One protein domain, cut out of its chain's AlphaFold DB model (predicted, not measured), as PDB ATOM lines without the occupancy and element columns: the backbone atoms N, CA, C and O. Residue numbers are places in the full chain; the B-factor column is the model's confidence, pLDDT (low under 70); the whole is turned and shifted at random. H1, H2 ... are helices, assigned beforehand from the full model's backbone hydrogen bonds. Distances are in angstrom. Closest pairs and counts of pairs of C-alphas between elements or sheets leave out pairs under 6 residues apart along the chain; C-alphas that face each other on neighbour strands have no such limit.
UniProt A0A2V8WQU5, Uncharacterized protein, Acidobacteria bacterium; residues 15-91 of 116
ATOM      1  N   ASP A  15      -1.245 -21.723  14.728       79.00
ATOM      2  CA  ASP A  15      -0.825 -21.152  16.001       79.00
ATOM      3  C   ASP A  15      -1.826 -20.084  16.475       79.00
ATOM      4  O   ASP A  15      -2.217 -20.108  17.644       79.00
ATOM      5  N   GLU A  16      -2.296 -19.200  15.586       82.25
ATOM      6  CA  GLU A  16      -3.308 -18.180  15.916       82.25
ATOM      7  C   GLU A  16      -4.631 -18.819  16.362       82.25
ATOM      8  O   GLU A  16      -5.178 -18.456  17.409       82.25
ATOM      9  N   GLU A  17      -5.105 -19.827  15.627       81.00
ATOM     10  CA  GLU A  17      -6.353 -20.526  15.948       81.00
ATOM     11  C   GLU A  17      -6.251 -21.278  17.284       81.00
ATOM     12  O   GLU A  17      -7.128 -21.166  18.145       81.00
ATOM     13  N   ALA A  18      -5.145 -21.995  17.521       84.00
ATOM     14  CA  ALA A  18      -4.915 -22.678  18.792       84.00
ATOM     15  C   ALA A  18      -4.873 -21.697  19.975       84.00
ATOM     16  O   ALA A  18      -5.422 -21.986  21.042       84.00
ATOM     17  N   TRP A  19      -4.255 -20.528  19.790       82.88
ATOM     18  CA  TRP A  19      -4.158 -19.501  20.824       82.88
ATOM     19  C   TRP A  19      -5.512 -18.849  21.120       82.88
ATOM     20  O   TRP A  19      -5.873 -18.673  22.287       82.88
ATOM     21  N   SER A  20      -6.295 -18.557  20.079       83.94
ATOM     22  CA  SER A  20      -7.664 -18.042  20.188       83.94
ATOM     23  C   SER A  20      -8.566 -19.001  20.971       83.94
ATOM     24  O   SER A  20      -9.224 -18.603  21.940       83.94
ATOM     25  N   LEU A  21      -8.530 -20.292  20.623       82.81
ATOM     26  CA  LEU A  21      -9.283 -21.341  21.313       82.81
ATOM     27  C   LEU A  21      -8.855 -21.469  22.777       82.81
ATOM     28  O   LEU A  21      -9.706 -21.511  23.665       82.81
ATOM     29  N   PHE A  22      -7.548 -21.466  23.048       84.19
ATOM     30  CA  PHE A  22      -7.014 -21.541  24.407       84.19
ATOM     31  C   PHE A  22      -7.443 -20.345  25.267       84.19
ATOM     32  O   PHE A  22      -7.908 -20.517  26.397       84.19
ATOM     33  N   HIS A  23      -7.351 -19.127  24.730       84.00
ATOM     34  CA  HIS A  23      -7.754 -17.917  25.440       84.00
ATOM     35  C   HIS A  23      -9.268 -17.886  25.700       84.00
ATOM     36  O   HIS A  23      -9.708 -17.543  26.800       84.00
ATOM     37  N   SER A  24     -10.069 -18.292  24.712       82.81
ATOM     38  CA  SER A  24     -11.519 -18.444  24.856       82.81
ATOM     39  C   SER A  24     -11.867 -19.454  25.956       82.81
ATOM     40  O   SER A  24     -12.676 -19.157  26.838       82.81
ATOM     41  N   ALA A  25     -11.180 -20.602  25.988       81.94
ATOM     42  CA  ALA A  25     -11.358 -21.621  27.022       81.94
ATOM     43  C   ALA A  25     -11.101 -21.068  28.419       81.94
ATOM     44  O   ALA A  25     -11.922 -21.224  29.324       81.94
ATOM     45  N   LYS A  26      -9.973 -20.371  28.569       80.75
ATOM     46  CA  LYS A  26      -9.530 -19.786  29.832       80.75
ATOM     47  C   LYS A  26     -10.492 -18.711  30.332       80.75
ATOM     48  O   LYS A  26     -10.772 -18.657  31.525       80.75
ATOM     49  N   HIS A  27     -11.023 -17.882  29.434       80.50
ATOM     50  CA  HIS A  27     -11.953 -16.814  29.795       80.50
ATOM     51  C   HIS A  27     -13.332 -17.345  30.217       80.50
ATOM     52  O   HIS A  27     -13.957 -16.802  31.126       80.50
ATOM     53  N   VAL A  28     -13.817 -18.401  29.564       76.50
ATOM     54  CA  VAL A  28     -15.134 -19.000  29.852       76.50
ATOM     55  C   VAL A  28     -15.055 -20.031  30.991       76.50
ATOM     56  O   VAL A  28     -16.082 -20.450  31.517       76.50
ATOM     57  N   GLY A  29     -13.846 -20.426  31.405       73.25
ATOM     58  CA  GLY A  29     -13.638 -21.524  32.351       73.25
ATOM     59  C   GLY A  29     -14.042 -22.878  31.764       73.25
ATOM     60  O   GLY A  29     -14.446 -23.776  32.498       73.25
ATOM     61  N   ALA A  30     -13.990 -23.005  30.436       74.81
ATOM     62  CA  ALA A  30     -14.362 -24.224  29.735       74.81
ATOM     63  C   ALA A  30     -13.332 -25.327  29.995       74.81
ATOM     64  O   ALA A  30     -12.132 -25.072  30.118       74.81
ATOM     65  N   ASN A  31     -13.797 -26.574  30.045       81.88
ATOM     66  CA  ASN A  31     -12.917 -27.713  30.234       81.88
ATOM     67  C   ASN A  31     -12.020 -27.899  29.001       81.88
ATOM     68  O   ASN A  31     -12.501 -28.140  27.890       81.88
ATOM     69  N   PHE A  32     -10.701 -27.829  29.199       80.31
ATOM     70  CA  PHE A  32      -9.726 -28.048  28.130       80.31
ATOM     71  C   PHE A  32      -9.865 -29.432  27.481       80.31
ATOM     72  O   PHE A  32      -9.541 -29.583  26.306       80.31
ATOM     73  N   GLN A  33     -10.375 -30.432  28.207       77.75
ATOM     74  CA  GLN A  33     -10.622 -31.763  27.660       77.75
ATOM     75  C   GLN A  33     -11.767 -31.768  26.638       77.75
ATOM     76  O   GLN A  33     -11.587 -32.290  25.541       77.75
ATOM     77  N   GLU A  34     -12.880 -31.093  26.932       77.06
ATOM     78  CA  GLU A  34     -14.004 -30.959  25.991       77.06
ATOM     79  C   GLU A  34     -13.589 -30.166  24.739       77.06
ATOM     80  O   GLU A  34     -13.998 -30.479  23.618       77.06
ATOM     81  N   MET A  35     -12.706 -29.172  24.901       78.38
ATOM     82  CA  MET A  35     -12.114 -28.470  23.761       78.38
ATOM     83  C   MET A  35     -11.225 -29.370  22.910       78.38
ATOM     84  O   MET A  35     -11.344 -29.340  21.688       78.38
ATOM     85  N   ARG A  36     -10.375 -30.203  23.520       80.81
ATOM     86  CA  ARG A  36      -9.560 -31.178  22.774       80.81
ATOM     87  C   ARG A  36     -10.435 -32.127  21.965       80.81
ATOM     88  O   ARG A  36     -10.107 -32.407  20.818       80.81
ATOM     89  N   GLU A  37     -11.551 -32.585  22.527       78.12
ATOM     90  CA  GLU A  37     -12.505 -33.447  21.821       78.12
ATOM     91  C   GLU A  37     -13.211 -32.724  20.666       78.12
ATOM     92  O   GLU A  37     -13.496 -33.337  19.641       78.12
ATOM     93  N   THR A  38     -13.448 -31.418  20.804       77.69
ATOM     94  CA  THR A  38     -14.095 -30.588  19.775       77.69
ATOM     95  C   THR A  38     -13.148 -30.228  18.623       77.69
ATOM     96  O   THR A  38     -13.558 -30.203  17.459       77.69
ATOM     97  N   ILE A  39     -11.883 -29.935  18.940       75.25
ATOM     98  CA  ILE A  39     -10.824 -29.628  17.965       75.25
ATOM     99  C   ILE A  39     -10.390 -30.911  17.252       75.25
ATOM    100  O   ILE A  39     -10.235 -30.942  16.024       75.25
ATOM    101  N   GLY A  40     -10.234 -31.979  18.036       72.44
ATOM    102  CA  GLY A  40     -10.048 -33.327  17.543       72.44
ATOM    103  C   GLY A  40     -11.167 -33.714  16.584       72.44
ATOM    104  O   GLY A  40     -12.294 -33.224  16.636       72.44
ATOM    105  N   TYR A  41     -10.842 -34.589  15.648       72.19
ATOM    106  CA  TYR A  41     -11.825 -35.149  14.736       72.19
ATOM    107  C   TYR A  41     -11.963 -36.639  15.021       72.19
ATOM    108  O   TYR A  41     -10.978 -37.358  15.192       72.19
ATOM    109  N   ALA A  42     -13.201 -37.122  15.067       72.81
ATOM    110  CA  ALA A  42     -13.449 -38.546  15.234       72.81
ATOM    111  C   ALA A  42     -13.042 -39.310  13.962       72.81
ATOM    112  O   ALA A  42     -13.213 -38.817  12.842       72.81
ATOM    113  N   GLU A  43     -12.606 -40.564  14.107       71.50
ATOM    114  CA  GLU A  43     -12.347 -41.467  12.971       71.50
ATOM    115  C   GLU A  43     -13.532 -41.528  11.989       71.50
ATOM    116  O   GLU A  43     -13.346 -41.598  10.773       71.50
ATOM    117  N   ALA A  44     -14.763 -41.438  12.502       72.44
ATOM    118  CA  ALA A  44     -15.974 -41.388  11.691       72.44
ATOM    119  C   ALA A  44     -16.016 -40.160  10.761       72.44
ATOM    120  O   ALA A  44     -16.376 -40.290   9.594       72.44
ATOM    121  N   GLN A  45     -15.595 -38.982  11.235       78.12
ATOM    122  CA  GLN A  45     -15.539 -37.765  10.418       78.12
ATOM    123  C   GLN A  45     -14.469 -37.871   9.330       78.12
ATOM    124  O   GLN A  45     -14.729 -37.489   8.189       78.12
ATOM    125  N   ARG A  46     -13.309 -38.465   9.643       80.88
ATOM    126  CA  ARG A  46     -12.275 -38.762   8.641       80.88
ATOM    127  C   ARG A  46     -12.828 -39.675   7.543       80.88
ATOM    128  O   ARG A  46     -12.662 -39.371   6.366       80.88
ATOM    129  N   ARG A  47     -13.533 -40.753   7.909       82.12
ATOM    130  CA  ARG A  47     -14.159 -41.669   6.937       82.12
ATOM    131  C   ARG A  47     -15.239 -40.990   6.099       82.12
ATOM    132  O   ARG A  47     -15.306 -41.251   4.905       82.12
ATOM    133  N   CYS A  48     -16.039 -40.098   6.679       83.81
ATOM    134  CA  CYS A  48     -17.027 -39.320   5.928       83.81
ATOM    135  C   CYS A  48     -16.372 -38.371   4.917       83.81
ATOM    136  O   CYS A  48     -16.804 -38.314   3.770       83.81
ATOM    137  N   LEU A  49     -15.320 -37.648   5.312       82.56
ATOM    138  CA  LEU A  49     -14.593 -36.759   4.401       82.56
ATOM    139  C   LEU A  49     -13.907 -37.544   3.279       82.56
ATOM    140  O   LEU A  49     -13.967 -37.132   2.123       82.56
ATOM    141  N   GLN A  50     -13.319 -38.694   3.612       83.12
ATOM    142  CA  GLN A  50     -12.718 -39.594   2.635       83.12
ATOM    143  C   GLN A  50     -13.770 -40.129   1.658       83.12
ATOM    144  O   GLN A  50     -13.583 -40.021   0.453       83.12
ATOM    145  N   PHE A  51     -14.923 -40.582   2.159       85.62
ATOM    146  CA  PHE A  51     -16.039 -41.026   1.327       85.62
ATOM    147  C   PHE A  51     -16.521 -39.925   0.373       85.62
ATOM    148  O   PHE A  51     -16.734 -40.179  -0.808       85.62
ATOM    149  N   LEU A  52     -16.656 -38.683   0.847       84.69
ATOM    150  CA  LEU A  52     -17.026 -37.546  -0.002       84.69
ATOM    151  C   LEU A  52     -15.964 -37.242  -1.068       84.69
ATOM    152  O   LEU A  52     -16.318 -36.850  -2.182       84.69
ATOM    153  N   ALA A  53     -14.682 -37.437  -0.756       86.25
ATOM    154  CA  ALA A  53     -13.613 -37.338  -1.741       86.25
ATOM    155  C   ALA A  53     -13.679 -38.474  -2.777       86.25
ATOM    156  O   ALA A  53     -13.583 -38.211  -3.973       86.25
ATOM    157  N   ASP A  54     -13.943 -39.709  -2.342       84.75
ATOM    158  CA  ASP A  54     -14.098 -40.876  -3.218       84.75
ATOM    159  C   ASP A  54     -15.320 -40.758  -4.147       84.75
ATOM    160  O   ASP A  54     -15.293 -41.238  -5.278       84.75
ATOM    161  N   GLN A  55     -16.382 -40.072  -3.709       87.81
ATOM    162  CA  GLN A  55     -17.540 -39.735  -4.550       87.81
ATOM    163  C   GLN A  55     -17.291 -38.532  -5.482       87.81
ATOM    164  O   GLN A  55     -18.197 -38.118  -6.205       87.81
ATOM    165  N   GLY A  56     -16.096 -37.931  -5.461       81.62
ATOM    166  CA  GLY A  56     -15.752 -36.757  -6.270       81.62
ATOM    167  C   GLY A  56     -16.455 -35.463  -5.841       81.62
ATOM    168  O   GLY A  56     -16.429 -34.473  -6.573       81.62
ATOM    169  N   LEU A  57     -17.087 -35.448  -4.662       83.00
ATOM    170  CA  LEU A  57     -17.764 -34.271  -4.099       83.00
ATOM    171  C   LEU A  57     -16.773 -33.307  -3.432       83.00
ATOM    172  O   LEU A  57     -17.041 -32.107  -3.340       83.00
ATOM    173  N   LEU A  58     -15.624 -33.825  -2.993       80.31
ATOM    174  CA  LEU A  58     -14.505 -33.066  -2.445       80.31
ATOM    175  C   LEU A  58     -13.208 -33.431  -3.168       80.31
ATOM    176  O   LEU A  58     -13.010 -34.567  -3.585       80.31
ATOM    177  N   ALA A  59     -12.292 -32.471  -3.283       81.38
ATOM    178  CA  ALA A  59     -10.936 -32.779  -3.714       81.38
ATOM    179  C   ALA A  59     -10.196 -33.481  -2.569       81.38
ATOM    180  O   ALA A  59     -10.112 -32.936  -1.466       81.38
ATOM    181  N   SER A  60      -9.613 -34.654  -2.826       79.06
ATOM    182  CA  SER A  60      -8.860 -35.412  -1.815       79.06
ATOM    183  C   SER A  60      -7.715 -34.594  -1.206       79.06
ATOM    184  O   SER A  60      -7.469 -34.677  -0.006       79.06
ATOM    185  N   ALA A  61      -7.082 -33.728  -2.006       76.94
ATOM    186  CA  ALA A  61      -6.062 -32.791  -1.535       76.94
ATOM    187  C   ALA A  61      -6.598 -31.807  -0.476       76.94
ATOM    188  O   ALA A  61      -5.904 -31.507   0.492       76.94
ATOM    189  N   ASN A  62      -7.850 -31.354  -0.612       79.06
ATOM    190  CA  ASN A  62      -8.471 -30.452   0.360       79.06
ATOM    191  C   ASN A  62      -8.821 -31.192   1.652       79.06
ATOM    192  O   ASN A  62      -8.652 -30.642   2.734       79.06
ATOM    193  N   VAL A  63      -9.276 -32.443   1.552       79.69
ATOM    194  CA  VAL A  63      -9.534 -33.279   2.731       79.69
ATOM    195  C   VAL A  63      -8.246 -33.503   3.519       79.69
ATOM    196  O   VAL A  63      -8.231 -33.308   4.732       79.69
ATOM    197  N   GLU A  64      -7.149 -33.841   2.841       80.44
ATOM    198  CA  GLU A  64      -5.854 -34.020   3.495       80.44
ATOM    199  C   GLU A  64      -5.345 -32.718   4.134       80.44
ATOM    200  O   GLU A  64      -4.854 -32.743   5.264       80.44
ATOM    201  N   ALA A  65      -5.504 -31.577   3.456       81.00
ATOM    202  CA  ALA A  65      -5.131 -30.270   3.994       81.00
ATOM    203  C   ALA A  65      -5.925 -29.914   5.262       81.00
ATOM    204  O   ALA A  65      -5.330 -29.499   6.254       81.00
ATOM    205  N   ILE A  66      -7.243 -30.148   5.270       80.38
ATOM    206  CA  ILE A  66      -8.117 -29.902   6.429       80.38
ATOM    207  C   ILE A  66      -7.723 -30.781   7.617       80.38
ATOM    208  O   ILE A  66      -7.649 -30.298   8.746       80.38
ATOM    209  N   LEU A  67      -7.460 -32.069   7.373       82.00
ATOM    210  CA  LEU A  67      -7.047 -32.995   8.427       82.00
ATOM    211  C   LEU A  67      -5.698 -32.576   9.021       82.00
ATOM    212  O   LEU A  67      -5.586 -32.440  10.235       82.00
ATOM    213  N   LYS A  68      -4.711 -32.271   8.166       83.88
ATOM    214  CA  LYS A  68      -3.392 -31.786   8.596       83.88
ATOM    215  C   LYS A  68      -3.477 -30.480   9.382       83.88
ATOM    216  O   LYS A  68      -2.741 -30.315  10.351       83.88
ATOM    217  N   PHE A  69      -4.339 -29.552   8.970       82.75
ATOM    218  CA  PHE A  69      -4.546 -28.300   9.693       82.75
ATOM    219  C   PHE A  69      -5.105 -28.558  11.096       82.75
ATOM    220  O   PHE A  69      -4.532 -28.087  12.076       82.75
ATOM    221  N   ARG A  70      -6.150 -29.387  11.214       81.56
ATOM    222  CA  ARG A  70      -6.728 -29.743  12.518       81.56
ATOM    223  C   ARG A  70      -5.742 -30.451  13.442       81.56
ATOM    224  O   ARG A  70      -5.693 -30.118  14.621       81.56
ATOM    225  N   ASP A  71      -4.949 -31.386  12.917       84.50
ATOM    226  CA  ASP A  71      -3.905 -32.055  13.705       84.50
ATOM    227  C   ASP A  71      -2.888 -31.044  14.260       84.50
ATOM    228  O   ASP A  71      -2.527 -31.113  15.434       84.50
ATOM    229  N   ARG A  72      -2.480 -30.054  13.453       84.44
ATOM    230  CA  ARG A  72      -1.564 -28.988  13.894       84.44
ATOM    231  C   ARG A  72      -2.182 -28.091  14.964       84.44
ATOM    232  O   ARG A  72      -1.521 -27.822  15.961       84.44
ATOM    233  N   VAL A  73      -3.434 -27.660  14.795       84.69
ATOM    234  CA  VAL A  73      -4.142 -26.852  15.808       84.69
ATOM    235  C   VAL A  73      -4.233 -27.616  17.129       84.69
ATOM    236  O   VAL A  73      -3.954 -27.054  18.186       84.69
ATOM    237  N   LEU A  74      -4.560 -28.913  17.081       85.88
ATOM    238  CA  LEU A  74      -4.649 -29.752  18.276       85.88
ATOM    239  C   LEU A  74      -3.292 -29.911  18.978       85.88
ATOM    240  O   LEU A  74      -3.224 -29.812  20.202       85.88
ATOM    241  N   GLU A  75      -2.212 -30.132  18.224       87.19
ATOM    242  CA  GLU A  75      -0.851 -30.223  18.767       87.19
ATOM    243  C   GLU A  75      -0.448 -28.929  19.490       87.19
ATOM    244  O   GLU A  75      -0.000 -28.968  20.639       87.19
ATOM    245  N   LYS A  76      -0.672 -27.773  18.852       87.25
ATOM    246  CA  LYS A  76      -0.361 -26.457  19.427       87.25
ATOM    247  C   LYS A  76      -1.208 -26.151  20.656       87.25
ATOM    248  O   LYS A  76      -0.676 -25.704  21.671       87.25
ATOM    249  N   PHE A  77      -2.503 -26.452  20.598       86.12
ATOM    250  CA  PHE A  77      -3.413 -26.290  21.728       86.12
ATOM    251  C   PHE A  77      -2.984 -27.147  22.925       86.12
ATOM    252  O   PHE A  77      -2.946 -26.656  24.051       86.12
ATOM    253  N   ASN A  78      -2.603 -28.409  22.695       85.50
ATOM    254  CA  ASN A  78      -2.086 -29.274  23.755       85.50
ATOM    255  C   ASN A  78      -0.826 -28.686  24.393       85.50
ATOM    256  O   ASN A  78      -0.779 -28.583  25.615       85.50
ATOM    257  N   GLY A  79       0.122 -28.198  23.587       86.19
ATOM    258  CA  GLY A  79       1.325 -27.534  24.092       86.19
ATOM    259  C   GLY A  79       1.031 -26.323  24.988       86.19
ATOM    260  O   GLY A  79       1.684 -26.154  26.016       86.19
ATOM    261  N   LEU A  80       0.026 -25.509  24.648       85.81
ATOM    262  CA  LEU A  80      -0.407 -24.376  25.480       85.81
ATOM    263  C   LEU A  80      -1.022 -24.836  26.809       85.81
ATOM    264  O   LEU A  80      -0.709 -24.278  27.862       85.81
ATOM    265  N   VAL A  81      -1.860 -25.874  26.775       84.62
ATOM    266  CA  VAL A  81      -2.479 -26.447  27.979       84.62
ATOM    267  C   VAL A  81      -1.431 -27.087  28.894       84.62
ATOM    268  O   VAL A  81      -1.470 -26.862  30.102       84.62
ATOM    269  N   ASP A  82      -0.480 -27.842  28.342       85.44
ATOM    270  CA  ASP A  82       0.615 -28.454  29.104       85.44
ATOM    271  C   ASP A  82       1.541 -27.395  29.720       85.44
ATOM    272  O   ASP A  82       1.943 -27.527  30.877       85.44
ATOM    273  N   ALA A  83       1.830 -26.305  28.999       85.25
ATOM    274  CA  ALA A  83       2.599 -25.184  29.535       85.25
ATOM    275  C   ALA A  83       1.884 -24.498  30.715       85.25
ATOM    276  O   ALA A  83       2.518 -24.207  31.729       85.25
ATOM    277  N   GLU A  84       0.569 -24.281  30.630       81.44
ATOM    278  CA  GLU A  84      -0.230 -23.715  31.727       81.44
ATOM    279  C   GLU A  84      -0.270 -24.652  32.951       81.44
ATOM    280  O   GLU A  84      -0.084 -24.217  34.088       81.44
ATOM    281  N   LEU A  85      -0.442 -25.959  32.729       79.31
ATOM    282  CA  LEU A  85      -0.372 -26.981  33.783       79.31
ATOM    283  C   LEU A  85       1.008 -27.019  34.460       79.31
ATOM    284  O   LEU A  85       1.100 -27.139  35.687       79.31
ATOM    285  N   ALA A  86       2.086 -26.874  33.688       80.00
ATOM    286  CA  ALA A  86       3.443 -26.789  34.221       80.00
ATOM    287  C   ALA A  86       3.641 -25.532  35.091       80.00
ATOM    288  O   ALA A  86       4.219 -25.612  36.175       80.00
ATOM    289  N   VAL A  87       3.098 -24.380  34.682       75.31
ATOM    290  CA  VAL A  87       3.129 -23.154  35.500       75.31
ATOM    291  C   VAL A  87       2.391 -23.355  36.825       75.31
ATOM    292  O   VAL A  87       2.920 -22.990  37.873       75.31
ATOM    293  N   LEU A  88       1.215 -23.989  36.817       66.19
ATOM    294  CA  LEU A  88       0.444 -24.263  38.038       66.19
ATOM    295  C   LEU A  88       1.169 -25.207  39.009       66.19
ATOM    296  O   LEU A  88       1.057 -25.054  40.224       66.19
ATOM    297  N   THR A  89       1.938 -26.164  38.489       63.50
ATOM    298  CA  THR A  89       2.696 -27.131  39.303       63.50
ATOM    299  C   THR A  89       4.027 -26.577  39.826       63.50
ATOM    300  O   THR A  89       4.472 -26.993  40.896       63.50
ATOM    301  N   CYS A  90       4.623 -25.579  39.164       55.06
ATOM    302  CA  CYS A  90       5.824 -24.878  39.640       55.06
ATOM    303  C   CYS A  90       5.593 -23.937  40.842       55.06
ATOM    304  O   CYS A  90       6.565 -23.481  41.441       55.06
ATOM    305  N   PHE A  91       4.343 -23.663  41.231       50.72
ATOM    306  CA  PHE A  91       3.992 -22.835  42.398       50.72
ATOM    307  C   PHE A  91       3.611 -23.648  43.647       50.72
ATOM    308  O   PHE A  91       2.844 -23.175  44.481       50.72
TER     309      PHE A  91
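This is residues 15 to 91 of the 116 residues of an uncharacterized protein of Acidobacteria bacterium (UniProt A0A2V8WQU5). One long helix, H4, forms the backbone of the model, and three shorter helices pack on it: H2 and H3 follow one another beside it, both running back against it, while H1 crosses it at a steep tilt. The last stretch of H4 and the end after it, residues 82 to 91, stick out beyond the other helices and lengthen the rod. The printed part has 77 residues with four named helices, in the order H1, H2, H3, H4, and no named strand; the class is all helix. The whole is loose, with a radius of gyration of the C-alphas of 15.4 A, and spans 54 by 19 by 18 A.

The hub is H4, residues 60 to 89, which touches three other helices. H1, residues 15 to 28, touches H4 at a steep tilt of 50 degrees, the same way; the closest C-alphas are those of Ala 18 and Phe 77, 4.9 A apart. H4 touches H1 with its residues 73 to 81 alone. H2, residues 32 to 39, touches residues 70 to 81 of H4 at a shallow tilt of 9 degrees, opposite ways, with the C-alphas of Ile 39 and Leu 74 closest at 6.2 A. H3, residues 43 to 54, forms a helical hairpin with H4 and touches its residues 60 to 67 alone, at a shallow tilt of 22 degrees, opposite ways; the closest C-alphas, of Ala 53 and Ser 60, are 5.1 A apart. Over these three pairs of helices that touch, the helix packing is mostly aligned, but only just, with 2 of 3 at a shallow tilt. H1 and H2 only just touch, and only at the corner by their link, with 3 pairs of C-alphas within 8 A; the closest are those of Ala 25 and Phe 32, 6.7 A apart. H3 is apart from both H1 and H2. In H1, H2, H3 and H4 every O i to N i+4 pair is within hydrogen-bond range.

H4 is 43.5 A long, from C-alpha 60 at (-8.860, -35.412, -1.815) to C-alpha 89 at (2.696, -27.131, 39.303). H1 begins at C-alpha 15 at (-0.825, -21.152, 16.001) and is 20.0 A long. H3 measures 16.3 A and H2 10.3 A from first to last C-alpha.

The two C-alphas farthest apart are those of Gln 55 and Phe 91, 54.3 A. Residues 82 to 91, of which 82 to 89 belong to H4, stand free; the body without them spans 41 by 20 by 16 A. The three links are tight, and the printed part has no cut. The mean pLDDT of the printed part is 80.0, and residues 88 to 91 are under 70.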